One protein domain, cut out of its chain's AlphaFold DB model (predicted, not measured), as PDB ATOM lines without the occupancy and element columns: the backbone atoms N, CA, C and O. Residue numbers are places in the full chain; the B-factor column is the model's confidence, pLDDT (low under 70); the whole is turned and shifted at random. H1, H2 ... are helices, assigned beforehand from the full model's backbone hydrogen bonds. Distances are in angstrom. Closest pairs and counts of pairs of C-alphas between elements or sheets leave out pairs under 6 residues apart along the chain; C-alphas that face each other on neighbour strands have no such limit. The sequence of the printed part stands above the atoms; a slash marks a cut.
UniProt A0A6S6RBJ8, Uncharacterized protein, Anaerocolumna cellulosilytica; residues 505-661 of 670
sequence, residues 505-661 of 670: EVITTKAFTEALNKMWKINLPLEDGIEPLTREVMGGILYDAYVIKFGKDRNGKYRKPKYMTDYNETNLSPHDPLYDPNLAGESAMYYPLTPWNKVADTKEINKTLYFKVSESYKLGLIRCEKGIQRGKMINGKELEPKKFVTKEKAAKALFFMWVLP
ATOM      1  N   GLU A 505       8.510  52.509  45.191       97.69
ATOM      2  CA  GLU A 505       8.138  53.865  44.788       97.69
ATOM      3  C   GLU A 505       6.624  54.044  44.759       97.69
ATOM      4  O   GLU A 505       5.873  53.114  44.461       97.69
ATOM      5  N   VAL A 506       6.168  55.258  45.051       98.00
ATOM      6  CA  VAL A 506       4.750  55.619  45.002       98.00
ATOM      7  C   VAL A 506       4.307  55.783  43.549       98.00
ATOM      8  O   VAL A 506       4.959  56.483  42.776       98.00
ATOM      9  N   ILE A 507       3.191  55.153  43.173       97.31
ATOM     10  CA  ILE A 507       2.598  55.326  41.842       97.31
ATOM     11  C   ILE A 507       1.711  56.577  41.812       97.31
ATOM     12  O   ILE A 507       1.073  56.928  42.808       97.31
ATOM     13  N   THR A 508       1.636  57.243  40.663       96.94
ATOM     14  CA  THR A 508       0.715  58.370  40.467       96.94
ATOM     15  C   THR A 508      -0.699  57.882  40.156       96.94
ATOM     16  O   THR A 508      -0.895  56.802  39.588       96.94
ATOM     17  N   THR A 509      -1.703  58.700  40.479       96.62
ATOM     18  CA  THR A 509      -3.105  58.420  40.132       96.62
ATOM     19  C   THR A 509      -3.288  58.240  38.625       96.62
ATOM     20  O   THR A 509      -3.974  57.313  38.182       96.62
ATOM     21  N   LYS A 510      -2.621  59.081  37.826       95.81
ATOM     22  CA  LYS A 510      -2.646  59.006  36.363       95.81
ATOM     23  C   LYS A 510      -2.115  57.667  35.845       95.81
ATOM     24  O   LYS A 510      -2.831  56.995  35.109       95.81
ATOM     25  N   ALA A 511      -0.926  57.244  36.282       95.94
ATOM     26  CA  ALA A 511      -0.310  56.003  35.807       95.94
ATOM     27  C   ALA A 511      -1.155  54.763  36.147       95.94
ATOM     28  O   ALA A 511      -1.315  53.869  35.319       95.94
ATOM     29  N   PHE A 512      -1.756  54.718  37.341       97.62
ATOM     30  CA  PHE A 512      -2.651  53.621  37.721       97.62
ATOM     31  C   PHE A 512      -3.921  53.573  36.857       97.62
ATOM     32  O   PHE A 512      -4.345  52.498  36.425       97.62
ATOM     33  N   THR A 513      -4.523  54.732  36.580       97.38
ATOM     34  CA  THR A 513      -5.714  54.829  35.725       97.38
ATOM     35  C   THR A 513      -5.401  54.458  34.274       97.38
ATOM     36  O   THR A 513      -6.171  53.725  33.655       97.38
ATOM     37  N   GLU A 514      -4.259  54.898  33.739       96.19
ATOM     38  CA  GLU A 514      -3.777  54.519  32.403       96.19
ATOM     39  C   GLU A 514      -3.553  53.008  32.293       96.19
ATOM     40  O   GLU A 514      -4.038  52.387  31.343       96.19
ATOM     41  N   ALA A 515      -2.911  52.402  33.296       97.31
ATOM     42  CA  ALA A 515      -2.712  50.958  33.372       97.31
ATOM     43  C   ALA A 515      -4.051  50.200  33.327       97.31
ATOM     44  O   ALA A 515      -4.210  49.255  32.552       97.31
ATOM     45  N   LEU A 516      -5.054  50.641  34.095       96.69
ATOM     46  CA  LEU A 516      -6.374  50.008  34.123       96.69
ATOM     47  C   LEU A 516      -7.158  50.211  32.814       96.69
ATOM     48  O   LEU A 516      -7.763  49.260  32.310       96.69
ATOM     49  N   ASN A 517      -7.104  51.413  32.229       96.75
ATOM     50  CA  ASN A 517      -7.680  51.711  30.916       96.75
ATOM     51  C   ASN A 517      -7.095  50.804  29.833       96.75
ATOM     52  O   ASN A 517      -7.848  50.193  29.071       96.75
ATOM     53  N   LYS A 518      -5.765  50.663  29.807       95.62
ATOM     54  CA  LYS A 518      -5.041  49.800  28.871       95.62
ATOM     55  C   LYS A 518      -5.412  48.331  29.064       95.62
ATOM     56  O   LYS A 518      -5.837  47.675  28.114       95.62
ATOM     57  N   MET A 519      -5.331  47.843  30.301       96.12
ATOM     58  CA  MET A 519      -5.573  46.444  30.657       96.12
ATOM     59  C   MET A 519      -7.001  45.985  30.342       96.12
ATOM     60  O   MET A 519      -7.208  44.892  29.820       96.12
ATOM     61  N   TRP A 520      -8.010  46.801  30.656       95.75
ATOM     62  CA  TRP A 520      -9.417  46.430  30.461       95.75
ATOM     63  C   TRP A 520     -10.041  46.956  29.171       95.75
ATOM     64  O   TRP A 520     -11.184  46.577  28.877       95.75
ATOM     65  N   LYS A 521      -9.294  47.766  28.407       95.62
ATOM     66  CA  LYS A 521      -9.752  48.490  27.213       95.62
ATOM     67  C   LYS A 521     -10.994  49.336  27.520       95.62
ATOM     68  O   LYS A 521     -12.019  49.227  26.849       95.62
ATOM     69  N   ILE A 522     -10.907  50.133  28.584       95.50
ATOM     70  CA  ILE A 522     -11.965  51.038  29.064       95.50
ATOM     71  C   ILE A 522     -11.489  52.496  29.038       95.50
ATOM     72  O   ILE A 522     -10.317  52.762  28.787       95.50
ATOM     73  N   ASN A 523     -12.408  53.436  29.278       94.81
ATOM     74  CA  ASN A 523     -12.119  54.869  29.291       94.81
ATOM     75  C   ASN A 523     -12.555  55.509  30.616       94.81
ATOM     76  O   ASN A 523     -13.675  56.003  30.751       94.81
ATOM     77  N   LEU A 524     -11.670  55.449  31.604       94.62
ATOM     78  CA  LEU A 524     -11.749  56.206  32.847       94.62
ATOM     79  C   LEU A 524     -11.167  57.608  32.640       94.62
ATOM     80  O   LEU A 524     -10.159  57.738  31.937       94.62
ATOM     81  N   PRO A 525     -11.752  58.641  33.273       90.00
ATOM     82  CA  PRO A 525     -11.215  59.992  33.212       90.00
ATOM     83  C   PRO A 525      -9.809  60.035  33.816       90.00
ATOM     84  O   PRO A 525      -9.573  59.493  34.896       90.00
ATOM     85  N   LEU A 526      -8.887  60.687  33.113       85.00
ATOM     86  CA  LEU A 526      -7.539  60.944  33.604       85.00
ATOM     87  C   LEU A 526      -7.539  62.244  34.407       85.00
ATOM     88  O   LEU A 526      -8.135  63.235  33.989       85.00
ATOM     89  N   GLU A 527      -6.867  62.234  35.552       74.69
ATOM     90  CA  GLU A 527      -6.585  63.455  36.304       74.69
ATOM     91  C   GLU A 527      -5.330  64.129  35.732       74.69
ATOM     92  O   GLU A 527      -4.323  63.469  35.445       74.69
ATOM     93  N   ASP A 528      -5.384  65.450  35.566       58.44
ATOM     94  CA  ASP A 528      -4.231  66.259  35.181       58.44
ATOM     95  C   ASP A 528      -3.292  66.396  36.389       58.44
ATOM     96  O   ASP A 528      -3.477  67.265  37.236       58.44
ATOM     97  N   GLY A 529      -2.282  65.530  36.508       60.84
ATOM     98  CA  GLY A 529      -1.296  65.679  37.579       60.84
ATOM     99  C   GLY A 529      -0.327  64.517  37.785       60.84
ATOM    100  O   GLY A 529      -0.480  63.422  37.247       60.84
ATOM    101  N   ILE A 530       0.683  64.790  38.617       72.88
ATOM    102  CA  ILE A 530       1.643  63.829  39.188       72.88
ATOM    103  C   ILE A 530       1.225  63.390  40.602       72.88
ATOM    104  O   ILE A 530       2.057  62.932  41.384       72.88
ATOM    105  N   GLU A 531      -0.047  63.589  40.961       89.00
ATOM    106  CA  GLU A 531      -0.520  63.354  42.321       89.00
ATOM    107  C   GLU A 531      -0.323  61.885  42.734       89.00
ATOM    108  O   GLU A 531      -0.669  60.972  41.972       89.00
ATOM    109  N   PRO A 532       0.238  61.638  43.931       94.81
ATOM    110  CA  PRO A 532       0.344  60.304  44.500       94.81
ATOM    111  C   PRO A 532      -1.013  59.609  44.629       94.81
ATOM    112  O   PRO A 532      -1.958  60.167  45.186       94.81
ATOM    113  N   LEU A 533      -1.086  58.345  44.212       97.50
ATOM    114  CA  LEU A 533      -2.279  57.533  44.419       97.50
ATOM    115  C   LEU A 533      -2.439  57.195  45.908       97.50
ATOM    116  O   LEU A 533      -1.541  56.615  46.522       97.50
ATOM    117  N   THR A 534      -3.603  57.490  46.484       98.00
ATOM    118  CA  THR A 534      -3.990  57.030  47.830       98.00
ATOM    119  C   THR A 534      -4.937  55.829  47.758       98.00
ATOM    120  O   THR A 534      -5.580  55.577  46.734       98.00
ATOM    121  N   ARG A 535      -5.064  55.070  48.855       97.94
ATOM    122  CA  ARG A 535      -5.941  53.883  48.909       97.94
ATOM    123  C   ARG A 535      -7.416  54.199  48.649       97.94
ATOM    124  O   ARG A 535      -8.098  53.400  48.008       97.94
ATOM    125  N   GLU A 536      -7.923  55.340  49.115       97.88
ATOM    126  CA  GLU A 536      -9.309  55.750  48.845       97.88
ATOM    127  C   GLU A 536      -9.539  56.131  47.375       97.88
ATOM    128  O   GLU A 536     -10.571  55.768  46.809       97.88
ATOM    129  N   VAL A 537      -8.570  56.803  46.740       97.75
ATOM    130  CA  VAL A 537      -8.644  57.174  45.319       97.75
ATOM    131  C   VAL A 537      -8.582  55.913  44.460       97.75
ATOM    132  O   VAL A 537      -9.445  55.714  43.606       97.75
ATOM    133  N   MET A 538      -7.668  54.987  44.773       98.25
ATOM    134  CA  MET A 538      -7.604  53.665  44.139       98.25
ATOM    135  C   MET A 538      -8.937  52.915  44.267       98.25
ATOM    136  O   MET A 538      -9.454  52.400  43.280       98.25
ATOM    137  N   GLY A 539      -9.536  52.893  45.465       97.88
ATOM    138  CA  GLY A 539     -10.848  52.287  45.693       97.88
ATOM    139  C   GLY A 539     -11.950  52.882  44.811       97.88
ATOM    140  O   GLY A 539     -12.770  52.132  44.275       97.88
ATOM    141  N   GLY A 540     -11.944  54.207  44.629       98.06
ATOM    142  CA  GLY A 540     -12.850  54.923  43.731       98.06
ATOM    143  C   GLY A 540     -12.655  54.564  42.255       98.06
ATOM    144  O   GLY A 540     -13.631  54.240  41.580       98.06
ATOM    145  N   ILE A 541     -11.407  54.543  41.782       98.12
ATOM    146  CA  ILE A 541     -11.050  54.179  40.401       98.12
ATOM    147  C   ILE A 541     -11.462  52.736  40.090       98.12
ATOM    148  O   ILE A 541     -12.094  52.472  39.069       98.12
ATOM    149  N   LEU A 542     -11.161  51.798  40.994       98.44
ATOM    150  CA  LEU A 542     -11.527  50.386  40.843       98.44
ATOM    151  C   LEU A 542     -13.048  50.188  40.760       98.44
ATOM    152  O   LEU A 542     -13.519  49.349  39.990       98.44
ATOM    153  N   TYR A 543     -13.821  50.973  41.519       98.00
ATOM    154  CA  TYR A 543     -15.280  50.966  41.432       98.00
ATOM    155  C   TYR A 543     -15.772  51.437  40.061       98.00
ATOM    156  O   TYR A 543     -16.574  50.747  39.433       98.00
ATOM    157  N   ASP A 544     -15.281  52.584  39.587       97.81
ATOM    158  CA  ASP A 544     -15.683  53.129  38.288       97.81
ATOM    159  C   ASP A 544     -15.336  52.151  37.159       97.81
ATOM    160  O   ASP A 544     -16.173  51.864  36.301       97.81
ATOM    161  N   ALA A 545     -14.145  51.548  37.216       97.94
ATOM    162  CA  ALA A 545     -13.714  50.529  36.267       97.94
ATOM    163  C   ALA A 545     -14.660  49.324  36.256       97.94
ATOM    164  O   ALA A 545     -15.082  48.870  35.190       97.94
ATOM    165  N   TYR A 546     -15.023  48.817  37.439       97.50
ATOM    166  CA  TYR A 546     -15.951  47.698  37.583       97.50
ATOM    167  C   TYR A 546     -17.328  48.023  36.996       97.50
ATOM    168  O   TYR A 546     -17.905  47.209  36.273       97.50
ATOM    169  N   VAL A 547     -17.853  49.221  37.265       96.81
ATOM    170  CA  VAL A 547     -19.146  49.661  36.727       96.81
ATOM    171  C   VAL A 547     -19.101  49.779  35.205       96.81
ATOM    172  O   VAL A 547     -20.049  49.344  34.557       96.81
ATOM    173  N   ILE A 548     -18.015  50.295  34.623       96.50
ATOM    174  CA  ILE A 548     -17.848  50.355  33.162       96.50
ATOM    175  C   ILE A 548     -17.780  48.945  32.560       96.50
ATOM    176  O   ILE A 548     -18.431  48.674  31.553       96.50
ATOM    177  N   LYS A 549     -17.003  48.041  33.170       96.06
ATOM    178  CA  LYS A 549     -16.739  46.705  32.619       96.06
ATOM    179  C   LYS A 549     -17.931  45.756  32.737       96.06
ATOM    180  O   LYS A 549     -18.231  45.037  31.787       96.06
ATOM    181  N   PHE A 550     -18.587  45.730  33.894       95.56
ATOM    182  CA  PHE A 550     -19.636  44.754  34.202       95.56
ATOM    183  C   PHE A 550     -21.029  45.379  34.296       95.56
ATOM    184  O   PHE A 550     -22.021  44.755  33.919       95.56
ATOM    185  N   GLY A 551     -21.125  46.616  34.781       94.94
ATOM    186  CA  GLY A 551     -22.391  47.321  34.939       94.94
ATOM    187  C   GLY A 551     -23.361  46.668  35.929       94.94
ATOM    188  O   GLY A 551     -23.008  45.865  36.799       94.94
ATOM    189  N   LYS A 552     -24.631  47.054  35.803       93.50
ATOM    190  CA  LYS A 552     -25.749  46.529  36.595       93.50
ATOM    191  C   LYS A 552     -26.761  45.827  35.689       93.50
ATOM    192  O   LYS A 552     -26.806  46.040  34.475       93.50
ATOM    193  N   ASP A 553     -27.538  44.920  36.259       91.25
ATOM    194  CA  ASP A 553     -28.710  44.352  35.603       91.25
ATOM    195  C   ASP A 553     -29.900  45.332  35.638       91.25
ATOM    196  O   ASP A 553     -29.828  46.421  36.214       91.25
ATOM    197  N   ARG A 554     -31.015  44.935  35.015       90.50
ATOM    198  CA  ARG A 554     -32.252  45.733  34.952       90.50
ATOM    199  C   ARG A 554     -32.880  46.037  36.320       90.50
ATOM    200  O   ARG A 554     -33.689  46.951  36.412       90.50
ATOM    201  N   ASN A 555     -32.514  45.285  37.358       91.81
ATOM    202  CA  ASN A 555     -33.006  45.450  38.726       91.81
ATOM    203  C   ASN A 555     -32.028  46.271  39.588       91.81
ATOM    204  O   ASN A 555     -32.223  46.398  40.796       91.81
ATOM    205  N   GLY A 556     -30.954  46.803  38.995       89.38
ATOM    206  CA  GLY A 556     -29.940  47.588  39.694       89.38
ATOM    207  C   GLY A 556     -28.923  46.758  40.486       89.38
ATOM    208  O   GLY A 556     -28.111  47.341  41.210       89.38
ATOM    209  N   LYS A 557     -28.913  45.425  40.349       89.69
ATOM    210  CA  LYS A 557     -27.910  44.551  40.976       89.69
ATOM    211  C   LYS A 557     -26.647  44.511  40.115       89.69
ATOM    212  O   LYS A 557     -26.722  44.474  38.891       89.69
ATOM    213  N   TYR A 558     -25.473  44.517  40.743       91.38
ATOM    214  CA  TYR A 558     -24.199  44.401  40.025       91.38
ATOM    215  C   TYR A 558     -24.109  43.082  39.255       91.38
ATOM    216  O   TYR A 558     -24.430  42.023  39.806       91.38
ATOM    217  N   ARG A 559     -23.644  43.139  38.001       94.12
ATOM    218  CA  ARG A 559     -23.318  41.927  37.245       94.12
ATOM    219  C   ARG A 559     -21.997  41.384  37.768       94.12
ATOM    220  O   ARG A 559     -20.959  42.020  37.634       94.12
ATOM    221  N   LYS A 560     -22.056  40.225  38.410       90.94
ATOM    222  CA  LYS A 560     -20.913  39.625  39.088       90.94
ATOM    223  C   LYS A 560     -20.250  38.582  38.178       90.94
ATOM    224  O   LYS A 560     -20.973  37.726  37.674       90.94
ATOM    225  N   PRO A 561     -18.924  38.647  37.948       91.50
ATOM    226  CA  PRO A 561     -18.203  37.584  37.251       91.50
ATOM    227  C   PRO A 561     -18.213  36.293  38.077       91.50
ATOM    228  O   PRO A 561     -18.441  36.337  39.288       91.50
ATOM    229  N   LYS A 562     -17.911  35.162  37.426       89.06
ATOM    230  CA  LYS A 562     -17.960  33.817  38.029       89.06
ATOM    231  C   LYS A 562     -17.188  33.714  39.345       89.06
ATOM    232  O   LYS A 562     -17.692  33.139  40.301       89.06
ATOM    233  N   TYR A 563     -16.039  34.383  39.447       86.81
ATOM    234  CA  TYR A 563     -15.244  34.489  40.678       86.81
ATOM    235  C   TYR A 563     -16.037  34.946  41.916       86.81
ATOM    236  O   TYR A 563     -15.766  34.529  43.038       86.81
ATOM    237  N   MET A 564     -17.029  35.817  41.723       85.88
ATOM    238  CA  MET A 564     -17.855  36.377  42.794       85.88
ATOM    239  C   MET A 564     -19.133  35.565  43.063       85.88
ATOM    240  O   MET A 564     -19.842  35.869  44.033       85.88
ATOM    241  N   THR A 565     -19.472  34.600  42.202       81.69
ATOM    242  CA  THR A 565     -20.722  33.822  42.246       81.69
ATOM    243  C   THR A 565     -20.459  32.342  42.477       81.69
ATOM    244  O   THR A 565     -20.880  31.819  43.506       81.69
ATOM    245  N   ASP A 566     -19.717  31.709  41.575       73.56
ATOM    246  CA  ASP A 566     -19.551  30.258  41.448       73.56
ATOM    247  C   ASP A 566     -18.654  29.687  42.557       73.56
ATOM    248  O   ASP A 566     -18.639  28.489  42.808       73.56
ATOM    249  N   TYR A 567     -17.895  30.541  43.248       64.50
ATOM    250  CA  TYR A 567     -16.978  30.137  44.321       64.50
ATOM    251  C   TYR A 567     -17.603  30.158  45.710       64.50
ATOM    252  O   TYR A 567     -16.903  29.953  46.697       64.50
ATOM    253  N   ASN A 568     -18.910  30.405  45.797       56.22
ATOM    254  CA  ASN A 568     -19.630  30.362  47.063       56.22
ATOM    255  C   ASN A 568     -20.368  29.025  47.284       56.22
ATOM    256  O   ASN A 568     -20.950  28.869  48.353       56.22
ATOM    257  N   GLU A 569     -20.330  28.066  46.335       47.97
ATOM    258  CA  GLU A 569     -20.940  26.727  46.483       47.97
ATOM    259  C   GLU A 569     -20.134  25.569  45.816       47.97
ATOM    260  O   GLU A 569     -19.646  25.690  44.696       47.97
ATOM    261  N   THR A 570     -20.062  24.438  46.543       51.31
ATOM    262  CA  THR A 570     -19.535  23.064  46.285       51.31
ATOM    263  C   THR A 570     -18.088  22.822  45.795       51.31
ATOM    264  O   THR A 570     -17.595  23.426  44.846       51.31
ATOM    265  N   ASN A 571     -17.442  21.835  46.440       52.59
ATOM    266  CA  ASN A 571     -16.106  21.293  46.141       52.59
ATOM    267  C   ASN A 571     -16.149  20.287  44.970       52.59
ATOM    268  O   ASN A 571     -17.165  19.621  44.769       52.59
ATOM    269  N   LEU A 572     -15.036  20.122  44.239       52.69
ATOM    270  CA  LEU A 572     -14.878  19.031  43.261       52.69
ATOM    271  C   LEU A 572     -14.905  17.657  43.960       52.69
ATOM    272  O   LEU A 572     -14.372  17.499  45.060       52.69
ATOM    273  N   SER A 573     -15.512  16.657  43.314       53.62
ATOM    274  CA  SER A 573     -15.569  15.274  43.817       53.62
ATOM    275  C   SER A 573     -14.235  14.545  43.595       53.62
ATOM    276  O   SER A 573     -13.659  14.700  42.522       53.62
ATOM    277  N   PRO A 574     -13.777  13.666  44.512       51.97
ATOM    278  CA  PRO A 574     -12.574  12.848  44.314       51.97
ATOM    279  C   PRO A 574     -12.559  11.929  43.080       51.97
ATOM    280  O   PRO A 574     -11.499  11.430  42.716       51.97
ATOM    281  N   HIS A 575     -13.714  11.691  42.451       51.47
ATOM    282  CA  HIS A 575     -13.819  10.926  41.199       51.47
ATOM    283  C   HIS A 575     -13.678  11.778  39.943       51.47
ATOM    284  O   HIS A 575     -13.651  11.234  38.841       51.47
ATOM    285  N   ASP A 576     -13.640  13.102  40.091       62.62
ATOM    286  CA  ASP A 576     -13.478  13.990  38.956       62.62
ATOM    287  C   ASP A 576     -12.070  13.789  38.357       62.62
ATOM    288  O   ASP A 576     -11.075  13.800  39.091       62.62
ATOM    289  N   PRO A 577     -11.942  13.595  37.036       58.41
ATOM    290  CA  PRO A 577     -10.649  13.444  36.374       58.41
ATOM    291  C   PRO A 577      -9.701  14.620  36.611       58.41
ATOM    292  O   PRO A 577      -8.482  14.427  36.597       58.41
ATOM    293  N   LEU A 578     -10.258  15.803  36.866       63.31
ATOM    294  CA  LEU A 578      -9.556  17.052  37.133       63.31
ATOM    295  C   LEU A 578      -9.354  17.307  38.633       63.31
ATOM    296  O   LEU A 578      -8.791  18.335  39.009       63.31
ATOM    297  N   TYR A 579      -9.791  16.386  39.497       66.19
ATOM    298  CA  TYR A 579      -9.620  16.509  40.937       66.19
ATOM    299  C   TYR A 579      -8.140  16.491  41.339       66.19
ATOM    300  O   TYR A 579      -7.382  15.583  40.974       66.19
ATOM    301  N   ASP A 580      -7.768  17.460  42.176       63.28
ATOM    302  CA  ASP A 580      -6.478  17.542  42.855       63.28
ATOM    303  C   ASP A 580      -6.698  17.618  44.382       63.28
ATOM    304  O   ASP A 580      -7.155  18.644  44.891       63.28
ATOM    305  N   PRO A 581      -6.400  16.562  45.157       55.62
ATOM    306  CA  PRO A 581      -6.581  16.567  46.606       55.62
ATOM    307  C   PRO A 581      -5.527  17.373  47.353       55.62
ATOM    308  O   PRO A 581      -5.695  17.569  48.552       55.62
ATOM    309  N   ASN A 582      -4.466  17.851  46.697       53.72
ATOM    310  CA  ASN A 582      -3.510  18.736  47.363       53.72
ATOM    311  C   ASN A 582      -4.081  20.154  47.564       53.72
ATOM    312  O   ASN A 582      -3.468  21.000  48.208       53.72
ATOM    313  N   LEU A 583      -5.288  20.401  47.055       48.50
ATOM    314  CA  LEU A 583      -6.045  21.635  47.186       48.50
ATOM    315  C   LEU A 583      -7.143  21.496  48.277       48.50
ATOM    316  O   LEU A 583      -8.326  21.563  47.962       48.50
ATOM    317  N   ALA A 584      -6.813  21.293  49.565       46.44
ATOM    318  CA  ALA A 584      -7.796  21.025  50.652       46.44
ATOM    319  C   ALA A 584      -8.042  22.184  51.668       46.44
ATOM    320  O   ALA A 584      -7.104  22.896  52.029       46.44
ATOM    321  N   GLY A 585      -9.296  22.361  52.145       47.22
ATOM    322  CA  GLY A 585      -9.706  23.351  53.179       47.22
ATOM    323  C   GLY A 585     -11.219  23.698  53.227       47.22
ATOM    324  O   GLY A 585     -12.014  23.117  52.489       47.22
ATOM    325  N   GLU A 586     -11.611  24.598  54.145       49.59
ATOM    326  CA  GLU A 586     -13.004  24.987  54.470       49.59
ATOM    327  C   GLU A 586     -13.553  26.089  53.549       49.59
ATOM    328  O   GLU A 586     -12.808  27.002  53.218       49.59
ATOM    329  N   SER A 587     -14.860  26.048  53.237       57.28
ATOM    330  CA  SER A 587     -15.676  26.904  52.343       57.28
ATOM    331  C   SER A 587     -15.410  28.428  52.386       57.28
ATOM    332  O   SER A 587     -16.283  29.229  52.737       57.28
ATOM    333  N   ALA A 588     -14.205  28.859  52.022       60.16
ATOM    334  CA  ALA A 588     -13.767  30.242  52.098       60.16
ATOM    335  C   ALA A 588     -14.422  31.071  50.989       60.16
ATOM    336  O   ALA A 588     -14.224  30.820  49.799       60.16
ATOM    337  N   MET A 589     -15.192  32.087  51.379       73.69
ATOM    338  CA  MET A 589     -15.894  32.958  50.435       73.69
ATOM    339  C   MET A 589     -14.977  34.036  49.849       73.69
ATOM    340  O   MET A 589     -14.018  34.485  50.475       73.69
ATOM    341  N   TYR A 590     -15.349  34.526  48.667       85.94
ATOM    342  CA  TYR A 590     -14.650  35.591  47.944       85.94
ATOM    343  C   TYR A 590     -14.653  36.962  48.670       85.94
ATOM    344  O   TYR A 590     -13.689  37.738  48.604       85.94
ATOM    345  N   TYR A 591     -15.758  37.304  49.342       84.38
ATOM    346  CA  TYR A 591     -15.988  38.646  49.898       84.38
ATOM    347  C   TYR A 591     -15.116  38.938  51.131       84.38
ATOM    348  O   TYR A 591     -14.757  37.998  51.840       84.38
ATOM    349  N   PRO A 592     -14.786  40.213  51.428       85.06
ATOM    350  CA  PRO A 592     -13.935  40.548  52.569       85.06
ATOM    351  C   PRO A 592     -14.463  39.993  53.895       85.06
ATOM    352  O   PRO A 592     -15.645  40.142  54.206       85.06
ATOM    353  N   LEU A 593     -13.565  39.425  54.706       82.19
ATOM    354  CA  LEU A 593     -13.922  38.807  55.991       82.19
ATOM    355  C   LEU A 593     -14.404  39.825  57.039       82.19
ATOM    356  O   LEU A 593     -15.239  39.511  57.884       82.19
ATOM    357  N   THR A 594     -13.902  41.062  56.983       80.69
ATOM    358  CA  THR A 594     -14.354  42.153  57.856       80.69
ATOM    359  C   THR A 594     -15.544  42.862  57.200       80.69
ATOM    360  O   THR A 594     -15.368  43.455  56.136       80.69
ATOM    361  N   PRO A 595     -16.751  42.878  57.792       80.75
ATOM    362  CA  PRO A 595     -17.877  43.607  57.211       80.75
ATOM    363  C   PRO A 595     -17.648  45.127  57.281       80.75
ATOM    364  O   PRO A 595     -17.014  45.627  58.210       80.75
ATOM    365  N   TRP A 596     -18.194  45.882  56.319       86.00
ATOM    366  CA  TRP A 596     -17.951  47.330  56.175       86.00
ATOM    367  C   TRP A 596     -18.209  48.137  57.459       86.00
ATOM    368  O   TRP A 596     -17.427  49.007  57.823       86.00
ATOM    369  N   ASN A 597     -19.277  47.817  58.194       84.69
ATOM    370  CA  ASN A 597     -19.631  48.495  59.447       84.69
ATOM    371  C   ASN A 597     -18.668  48.206  60.619       84.69
ATOM    372  O   ASN A 597     -18.847  48.767  61.700       84.69
ATOM    373  N   LYS A 598     -17.686  47.318  60.435       84.12
ATOM    374  CA  LYS A 598     -16.625  47.000  61.402       84.12
ATOM    375  C   LYS A 598     -15.251  47.525  60.979       84.12
ATOM    376  O   LYS A 598     -14.286  47.305  61.708       84.12
ATOM    377  N   VAL A 599     -15.160  48.216  59.844       87.56
ATOM    378  CA  VAL A 599     -13.941  48.911  59.416       87.56
ATOM    379  C   VAL A 599     -13.760  50.176  60.267       87.56
ATOM    380  O   VAL A 599     -14.676  50.993  60.386       87.56
ATOM    381  N   ALA A 600     -12.595  50.311  60.898       93.56
ATOM    382  CA  ALA A 600     -12.350  51.249  61.995       93.56
ATOM    383  C   ALA A 600     -12.205  52.716  61.547       93.56
ATOM    384  O   ALA A 600     -12.595  53.626  62.276       93.56
ATOM    385  N   ASP A 601     -11.694  52.940  60.341       97.25
ATOM    386  CA  ASP A 601     -11.220  54.230  59.824       97.25
ATOM    387  C   ASP A 601     -12.085  54.776  58.672       97.25
ATOM    388  O   ASP A 601     -11.702  55.699  57.955       97.25
ATOM    389  N   THR A 602     -13.317  54.276  58.515       95.62
ATOM    390  CA  THR A 602     -14.238  54.721  57.443       95.62
ATOM    391  C   THR A 602     -14.585  56.212  57.491       95.62
ATOM    392  O   THR A 602     -14.978  56.780  56.474       95.62
ATOM    393  N   LYS A 603     -14.438  56.864  58.652       96.81
ATOM    394  CA  LYS A 603     -14.670  58.308  58.829       96.81
ATOM    395  C   LYS A 603     -13.577  59.180  58.202       96.81
ATOM    396  O   LYS A 603     -13.818  60.364  57.991       96.81
ATOM    397  N   GLU A 604     -12.406  58.615  57.920       97.81
ATOM    398  CA  GLU A 604     -11.277  59.330  57.309       97.81
ATOM    399  C   GLU A 604     -11.399  59.423  55.781       97.81
ATOM    400  O   GLU A 604     -10.710  60.224  55.143       97.81
ATOM    401  N   ILE A 605     -12.293  58.628  55.185       97.81
ATOM    402  CA  ILE A 605     -12.538  58.617  53.742       97.81
ATOM    403  C   ILE A 605     -13.143  59.957  53.312       97.81
ATOM    404  O   ILE A 605     -14.078  60.467  53.935       97.81
ATOM    405  N   ASN A 606     -12.639  60.517  52.212       96.81
ATOM    406  CA  ASN A 606     -13.204  61.717  51.608       96.81
ATOM    407  C   ASN A 606     -14.700  61.511  51.318       96.81
ATOM    408  O   ASN A 606     -15.099  60.533  50.684       96.81
ATOM    409  N   LYS A 607     -15.540  62.457  51.755       96.75
ATOM    410  CA  LYS A 607     -17.000  62.395  51.600       96.75
ATOM    411  C   LYS A 607     -17.440  62.167  50.151       96.75
ATOM    412  O   LYS A 607     -18.427  61.469  49.938       96.75
ATOM    413  N   THR A 608     -16.717  62.713  49.171       96.31
ATOM    414  CA  THR A 608     -17.035  62.539  47.743       96.31
ATOM    415  C   THR A 608     -16.720  61.129  47.236       96.31
ATOM    416  O   THR A 608     -17.398  60.633  46.339       96.31
ATOM    417  N   LEU A 609     -15.737  60.453  47.839       96.56
ATOM    418  CA  LEU A 609     -15.312  59.096  47.484       96.56
ATOM    419  C   LEU A 609     -15.999  58.012  48.321       96.56
ATOM    420  O   LEU A 609     -16.018  56.854  47.908       96.56
ATOM    421  N   TYR A 610     -16.593  58.371  49.466       97.56
ATOM    422  CA  TYR A 610     -17.145  57.431  50.448       97.56
ATOM    423  C   TYR A 610     -18.033  56.356  49.820       97.56
ATOM    424  O   TYR A 610     -17.847  55.167  50.080       97.56
ATOM    425  N   PHE A 611     -18.968  56.764  48.956       97.81
ATOM    426  CA  PHE A 611     -19.852  55.827  48.269       97.81
ATOM    427  C   PHE A 611     -19.051  54.808  47.452       97.81
ATOM    428  O   PHE A 611     -19.168  53.608  47.700       97.81
ATOM    429  N   LYS A 612     -18.181  55.278  46.549       98.12
ATOM    430  CA  LYS A 612     -17.391  54.418  45.660       98.12
ATOM    431  C   LYS A 612     -16.473  53.480  46.440       98.12
ATOM    432  O   LYS A 612     -16.452  52.287  46.161       98.12
ATOM    433  N   VAL A 613     -15.781  53.985  47.464       98.00
ATOM    434  CA  VAL A 613     -14.895  53.171  48.314       98.00
ATOM    435  C   VAL A 613     -15.690  52.094  49.052       98.00
ATOM    436  O   VAL A 613     -15.281  50.932  49.064       98.00
ATOM    437  N   SER A 614     -16.852  52.442  49.614       95.94
ATOM    438  CA  SER A 614     -17.703  51.474  50.314       95.94
ATOM    439  C   SER A 614     -18.217  50.368  49.390       95.94
ATOM    440  O   SER A 614     -18.264  49.203  49.785       95.94
ATOM    441  N   GLU A 615     -18.566  50.704  48.148       96.31
ATOM    442  CA  GLU A 615     -19.043  49.733  47.165       96.31
ATOM    443  C   GLU A 615     -17.899  48.871  46.627       96.31
ATOM    444  O   GLU A 615     -18.047  47.654  46.547       96.31
ATOM    445  N   SER A 616     -16.736  49.467  46.351       96.69
ATOM    446  CA  SER A 616     -15.504  48.758  45.976       96.69
ATOM    447  C   SER A 616     -15.121  47.710  47.025       96.69
ATOM    448  O   SER A 616     -14.822  46.560  46.698       96.69
ATOM    449  N   TYR A 617     -15.233  48.072  48.309       93.44
ATOM    450  CA  TYR A 617     -15.011  47.152  49.420       93.44
ATOM    451  C   TYR A 617     -16.044  46.020  49.448       93.44
ATOM    452  O   TYR A 617     -15.675  44.851  49.505       93.44
ATOM    453  N   LYS A 618     -17.347  46.325  49.366       89.06
ATOM    454  CA  LYS A 618     -18.409  45.294  49.383       89.06
ATOM    455  C   LYS A 618     -18.335  44.344  48.184       89.06
ATOM    456  O   LYS A 618     -18.707  43.181  48.306       89.06
ATOM    457  N   LEU A 619     -17.850  44.827  47.042       91.88
ATOM    458  CA  LEU A 619     -17.562  44.022  45.853       91.88
ATOM    459  C   LEU A 619     -16.255  43.221  45.972       91.88
ATOM    460  O   LEU A 619     -15.932  42.458  45.067       91.88
ATOM    461  N   GLY A 620     -15.497  43.371  47.061       91.88
ATOM    462  CA  GLY A 620     -14.234  42.666  47.286       91.88
ATOM    463  C   GLY A 620     -13.102  43.090  46.350       91.88
ATOM    464  O   GLY A 620     -12.166  42.315  46.164       91.88
ATOM    465  N   LEU A 621     -13.183  44.285  45.755       95.75
ATOM    466  CA  LEU A 621     -12.134  44.842  44.889       95.75
ATOM    467  C   LEU A 621     -10.973  45.414  45.713       95.75
ATOM    468  O   LEU A 621      -9.828  45.408  45.274       95.75
ATOM    469  N   ILE A 622     -11.265  45.869  46.934       95.75
ATOM    470  CA  ILE A 622     -10.282  46.297  47.935       95.75
ATOM    471  C   ILE A 622     -10.550  45.608  49.274       95.75
ATOM    472  O   ILE A 622     -11.669  45.173  49.556       95.75
ATOM    473  N   ARG A 623      -9.518  45.518  50.118       92.69
ATOM    474  CA  ARG A 623      -9.574  44.900  51.453       92.69
ATOM    475  C   ARG A 623      -8.827  45.750  52.480       92.69
ATOM    476  O   ARG A 623      -7.993  46.580  52.122       92.69
ATOM    477  N   CYS A 624      -9.114  45.524  53.759       91.50
ATOM    478  CA  CYS A 624      -8.291  46.027  54.856       91.50
ATOM    479  C   CYS A 624      -6.980  45.238  54.894       91.50
ATOM    480  O   CYS A 624      -6.994  44.038  55.172       91.50
ATOM    481  N   GLU A 625      -5.864  45.899  54.598       92.62
ATOM    482  CA  GLU A 625      -4.565  45.235  54.426       92.62
ATOM    483  C   GLU A 625      -3.665  45.303  55.662       92.62
ATOM    484  O   GLU A 625      -2.651  44.610  55.726       92.62
ATOM    485  N   LYS A 626      -4.019  46.093  56.678       91.56
ATOM    486  CA  LYS A 626      -3.220  46.159  57.902       91.56
ATOM    487  C   LYS A 626      -3.237  44.811  58.629       91.56
ATOM    488  O   LYS A 626      -4.293  44.349  59.060       91.56
ATOM    489  N   GLY A 627      -2.059  44.208  58.786       89.06
ATOM    490  CA  GLY A 627      -1.877  42.933  59.484       89.06
ATOM    491  C   GLY A 627      -2.140  41.684  58.640       89.06
ATOM    492  O   GLY A 627      -2.124  40.586  59.198       89.06
ATOM    493  N   ILE A 628      -2.361  41.819  57.326       90.94
ATOM    494  CA  ILE A 628      -2.416  40.650  56.440       90.94
ATOM    495  C   ILE A 628      -1.052  39.968  56.365       90.94
ATOM    496  O   ILE A 628      -0.017  40.606  56.559       90.94
ATOM    497  N   GLN A 629      -1.057  38.666  56.099       88.19
ATOM    498  CA  GLN A 629       0.153  37.858  56.009       88.19
ATOM    499  C   GLN A 629      -0.012  36.844  54.878       88.19
ATOM    500  O   GLN A 629      -1.089  36.262  54.721       88.19
ATOM    501  N   ARG A 630       1.056  36.612  54.108       89.00
ATOM    502  CA  ARG A 630       1.104  35.510  53.138       89.00
ATOM    503  C   ARG A 630       0.858  34.176  53.842       89.00
ATOM    504  O   ARG A 630       1.312  33.965  54.965       89.00
ATOM    505  N   GLY A 631       0.105  33.303  53.179       85.19
ATOM    506  CA  GLY A 631      -0.246  31.981  53.694       85.19
ATOM    507  C   GLY A 631      -1.365  31.988  54.738       85.19
ATOM    508  O   GLY A 631      -1.704  30.930  55.247       85.19
ATOM    509  N   LYS A 632      -1.969  33.139  55.067       85.38
ATOM    510  CA  LYS A 632      -3.061  33.216  56.048       85.38
ATOM    511  C   LYS A 632      -4.320  33.823  55.451       85.38
ATOM    512  O   LYS A 632      -4.262  34.847  54.775       85.38
ATOM    513  N   MET A 633      -5.463  33.236  55.796       85.75
ATOM    514  CA  MET A 633      -6.775  33.831  55.567       85.75
ATOM    515  C   MET A 633      -7.084  34.900  56.616       85.75
ATOM    516  O   MET A 633      -7.668  34.622  57.662       85.75
ATOM    517  N   ILE A 634      -6.665  36.137  56.365       83.56
ATOM    518  CA  ILE A 634      -6.883  37.235  57.307       83.56
ATOM    519  C   ILE A 634      -7.092  38.558  56.575       83.56
ATOM    520  O   ILE A 634      -6.335  38.924  55.678       83.56
ATOM    521  N   ASN A 635      -8.098  39.311  57.022       81.31
ATOM    522  CA  ASN A 635      -8.304  40.708  56.661       81.31
ATOM    523  C   ASN A 635      -8.092  41.565  57.912       81.31
ATOM    524  O   ASN A 635      -8.499  41.193  59.014       81.31
ATOM    525  N   GLY A 636      -7.500  42.743  57.735       84.62
ATOM    526  CA  GLY A 636      -7.402  43.735  58.800       84.62
ATOM    527  C   GLY A 636      -8.753  44.361  59.169       84.62
ATOM    528  O   GLY A 636      -9.813  44.026  58.630       84.62
ATOM    529  N   LYS A 637      -8.700  45.350  60.068       87.81
ATOM    530  CA  LYS A 637      -9.842  46.222  60.413       87.81
ATOM    531  C   LYS A 637      -9.678  47.669  59.944       87.81
ATOM    532  O   LYS A 637     -10.596  48.457  60.127       87.81
ATOM    533  N   GLU A 638      -8.542  48.002  59.344       94.56
ATOM    534  CA  GLU A 638      -8.196  49.354  58.895       94.56
ATOM    535  C   GLU A 638      -7.922  49.346  57.387       94.56
ATOM    536  O   GLU A 638      -7.223  48.459  56.878       94.56
ATOM    537  N   LEU A 639      -8.500  50.317  56.679       93.44
ATOM    538  CA  LEU A 639      -8.273  50.554  55.255       93.44
ATOM    539  C   LEU A 639      -7.057  51.428  54.984       93.44
ATOM    540  O   LEU A 639      -6.525  51.341  53.885       93.44
ATOM    541  N   GLU A 640      -6.649  52.263  55.935       97.56
ATOM    542  CA  GLU A 640      -5.644  53.314  55.786       97.56
ATOM    543  C   GLU A 640      -5.942  54.250  54.580       97.56
ATOM    544  O   GLU A 640      -5.122  54.338  53.662       97.56
ATOM    545  N   PRO A 641      -7.099  54.957  54.525       97.88
ATOM    546  CA  PRO A 641      -7.588  55.642  53.316       97.88
ATOM    547  C   PRO A 641      -6.589  56.609  52.665       97.88
ATOM    548  O   PRO A 641      -6.522  56.688  51.438       97.88
ATOM    549  N   LYS A 642      -5.800  57.321  53.482       97.56
ATOM    550  CA  LYS A 642      -4.826  58.338  53.044       97.56
ATOM    551  C   LYS A 642      -3.444  57.782  52.706       97.56
ATOM    552  O   LYS A 642      -2.577  58.534  52.276       97.56
ATOM    553  N   LYS A 643      -3.211  56.485  52.918       97.69
ATOM    554  CA  LYS A 643      -1.910  55.869  52.665       97.69
ATOM    555  C   LYS A 643      -1.615  55.860  51.171       97.69
ATOM    556  O   LYS A 643      -2.476  55.479  50.375       97.69
ATOM    557  N   PHE A 644      -0.398  56.259  50.814       98.19
ATOM    558  CA  PHE A 644       0.071  56.198  49.437       98.19
ATOM    559  C   PHE A 644       0.235  54.751  48.970       98.19
ATOM    560  O   PHE A 644       0.602  53.861  49.742       98.19
ATOM    561  N   VAL A 645      -0.061  54.525  47.695       98.38
ATOM    562  CA  VAL A 645       0.041  53.226  47.039       98.38
ATOM    563  C   VAL A 645       1.391  53.143  46.334       98.38
ATOM    564  O   VAL A 645       1.723  53.978  45.496       98.38
ATOM    565  N   THR A 646       2.177  52.127  46.674       98.50
ATOM    566  CA  THR A 646       3.434  51.823  45.984       98.50
ATOM    567  C   THR A 646       3.178  51.075  44.674       98.50
ATOM    568  O   THR A 646       2.124  50.449  44.513       98.50
ATOM    569  N   LYS A 647       4.136  51.083  43.741       98.62
ATOM    570  CA  LYS A 647       4.057  50.350  42.466       98.62
ATOM    571  C   LYS A 647       3.760  48.864  42.672       98.62
ATOM    572  O   LYS A 647       2.945  48.297  41.953       98.62
ATOM    573  N   GLU A 648       4.337  48.232  43.693       98.06
ATOM    574  CA  GLU A 648       4.072  46.820  43.999       98.06
ATOM    575  C   GLU A 648       2.647  46.568  44.531       98.06
ATOM    576  O   GLU A 648       2.015  45.565  44.194       98.06
ATOM    577  N   LYS A 649       2.091  47.501  45.318       97.88
ATOM    578  CA  LYS A 649       0.703  47.421  45.802       97.88
ATOM    579  C   LYS A 649      -0.294  47.715  44.684       97.88
ATOM    580  O   LYS A 649      -1.354  47.093  44.638       97.88
ATOM    581  N   ALA A 650       0.065  48.599  43.758       98.44
ATOM    582  CA  ALA A 650      -0.668  48.789  42.517       98.44
ATOM    583  C   ALA A 650      -0.633  47.527  41.648       98.44
ATOM    584  O   ALA A 650      -1.685  47.101  41.181       98.44
ATOM    585  N   ALA A 651       0.529  46.880  41.502       98.56
ATOM    586  CA  ALA A 651       0.664  45.625  40.765       98.56
ATOM    587  C   ALA A 651      -0.223  44.517  41.355       98.56
ATOM    588  O   ALA A 651      -0.937  43.837  40.623       98.56
ATOM    589  N   LYS A 652      -0.268  44.390  42.687       97.88
ATOM    590  CA  LYS A 652      -1.206  43.496  43.381       97.88
ATOM    591  C   LYS A 652      -2.666  43.759  42.978       97.88
ATOM    592  O   LYS A 652      -3.365  42.833  42.573       97.88
ATOM    593  N   ALA A 653      -3.126  45.008  43.073       98.31
ATOM    594  CA  ALA A 653      -4.509  45.366  42.755       98.31
ATOM    595  C   ALA A 653      -4.838  45.183  41.261       98.31
ATOM    596  O   ALA A 653      -5.890  44.648  40.917       98.31
ATOM    597  N   LEU A 654      -3.932  45.588  40.368       98.50
ATOM    598  CA  LEU A 654      -4.096  45.448  38.922       98.50
ATOM    599  C   LEU A 654      -4.116  43.979  38.498       98.50
ATOM    600  O   LEU A 654      -4.966  43.610  37.698       98.50
ATOM    601  N   PHE A 655      -3.266  43.124  39.072       98.00
ATOM    602  CA  PHE A 655      -3.293  41.686  38.796       98.00
ATOM    603  C   PHE A 655      -4.622  41.052  39.225       98.00
ATOM    604  O   PHE A 655      -5.216  40.290  38.464       98.00
ATOM    605  N   PHE A 656      -5.150  41.417  40.399       97.44
ATOM    606  CA  PHE A 656      -6.478  40.971  40.830       97.44
ATOM    607  C   PHE A 656      -7.555  41.351  39.803       97.44
ATOM    608  O   PHE A 656      -8.397  40.530  39.435       97.44
ATOM    609  N   MET A 657      -7.502  42.588  39.301       97.75
ATOM    610  CA  MET A 657      -8.421  43.085  38.278       97.75
ATOM    611  C   MET A 657      -8.181  42.438  36.909       97.75
ATOM    612  O   MET A 657      -9.134  42.229  36.171       97.75
ATOM    613  N   TRP A 658      -6.951  42.075  36.553       96.75
ATOM    614  CA  TRP A 658      -6.655  41.354  35.315       96.75
ATOM    615  C   TRP A 658      -7.320  39.974  35.280       96.75
ATOM    616  O   TRP A 658      -7.891  39.613  34.252       96.75
ATOM    617  N   VAL A 659      -7.291  39.243  36.400       96.44
ATOM    618  CA  VAL A 659      -7.884  37.899  36.524       96.44
ATOM    619  C   VAL A 659      -9.413  37.955  36.583       96.44
ATOM    620  O   VAL A 659     -10.093  37.119  36.002       96.44
ATOM    621  N   LEU A 660      -9.975  38.956  37.260       94.81
ATOM    622  CA  LEU A 660     -11.407  39.040  37.558       94.81
ATOM    623  C   LEU A 660     -12.381  38.872  36.359       94.81
ATOM    624  O   LEU A 660     -13.435  38.262  36.558       94.81
ATOM    625  N   PRO A 661     -12.120  39.411  35.147       94.31
ATOM    626  CA  PRO A 661     -12.996  39.227  33.987       94.31
ATOM    627  C   PRO A 661     -12.730  37.943  33.187       94.31
ATOM    628  O   PRO A 661     -13.482  37.689  32.246       94.31
TER     629      PRO A 661
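AT A GLANCE: This is residues 505 to 661 of the 670 residues of an uncharacterized protein of Anaerocolumna cellulosilytica (UniProt A0A6S6RBJ8). Little of this domain is regular: three helices side by side, H1, H2 and H5, form a small bundle, H4 crosses H2, and a long loop after H3 reaches far out. The printed part has 157 residues, 56 in the named helices H1 to H5, and no named strand: all helix. It is compact, radius of gyration of the C-alphas 16.9 A, but elongated, 56 by 34 by 33 A.

HOW THE PARTS SIT: H2, residues 535 to 549, touches H1, residues 509 to 520, the same way at a shallow 26 degrees; closest C-alphas Ile 541 and Thr 513, 7.1 A. H1 touches H5, residues 647 to 659, the same way at a shallow 24 degrees; closest C-alphas Met 519 and Trp 658, 7.0 A. H2 and H5 are near each other. H4, residues 610 to 618, touches H2, only just about perpendicular at 71 degrees; closest C-alphas Val 613 and Gly 539, 4.9 A. H3, residues 562 to 568, touches no helix. Each O i to N i+4 pair is within hydrogen-bond range in H1, H2, H4 and H5; H3 has 1 of 3, and 2 of 4 O i to N i+3.

IN THESE COORDINATES: H2 measures 20.8 A, H5 18.2 A, H1 16.6 A. C-alpha 509 is at (-3.105, 58.420, 40.132), C-alpha 659 at (-7.884, 37.899, 36.524).

THE WHOLE: The farthest C-alphas, Asp 528 and His 575, are 56.5 A apart. The printed part has no cut; the four links are long. Residues 528 to 529 and 567 to 588 have pLDDT under 70.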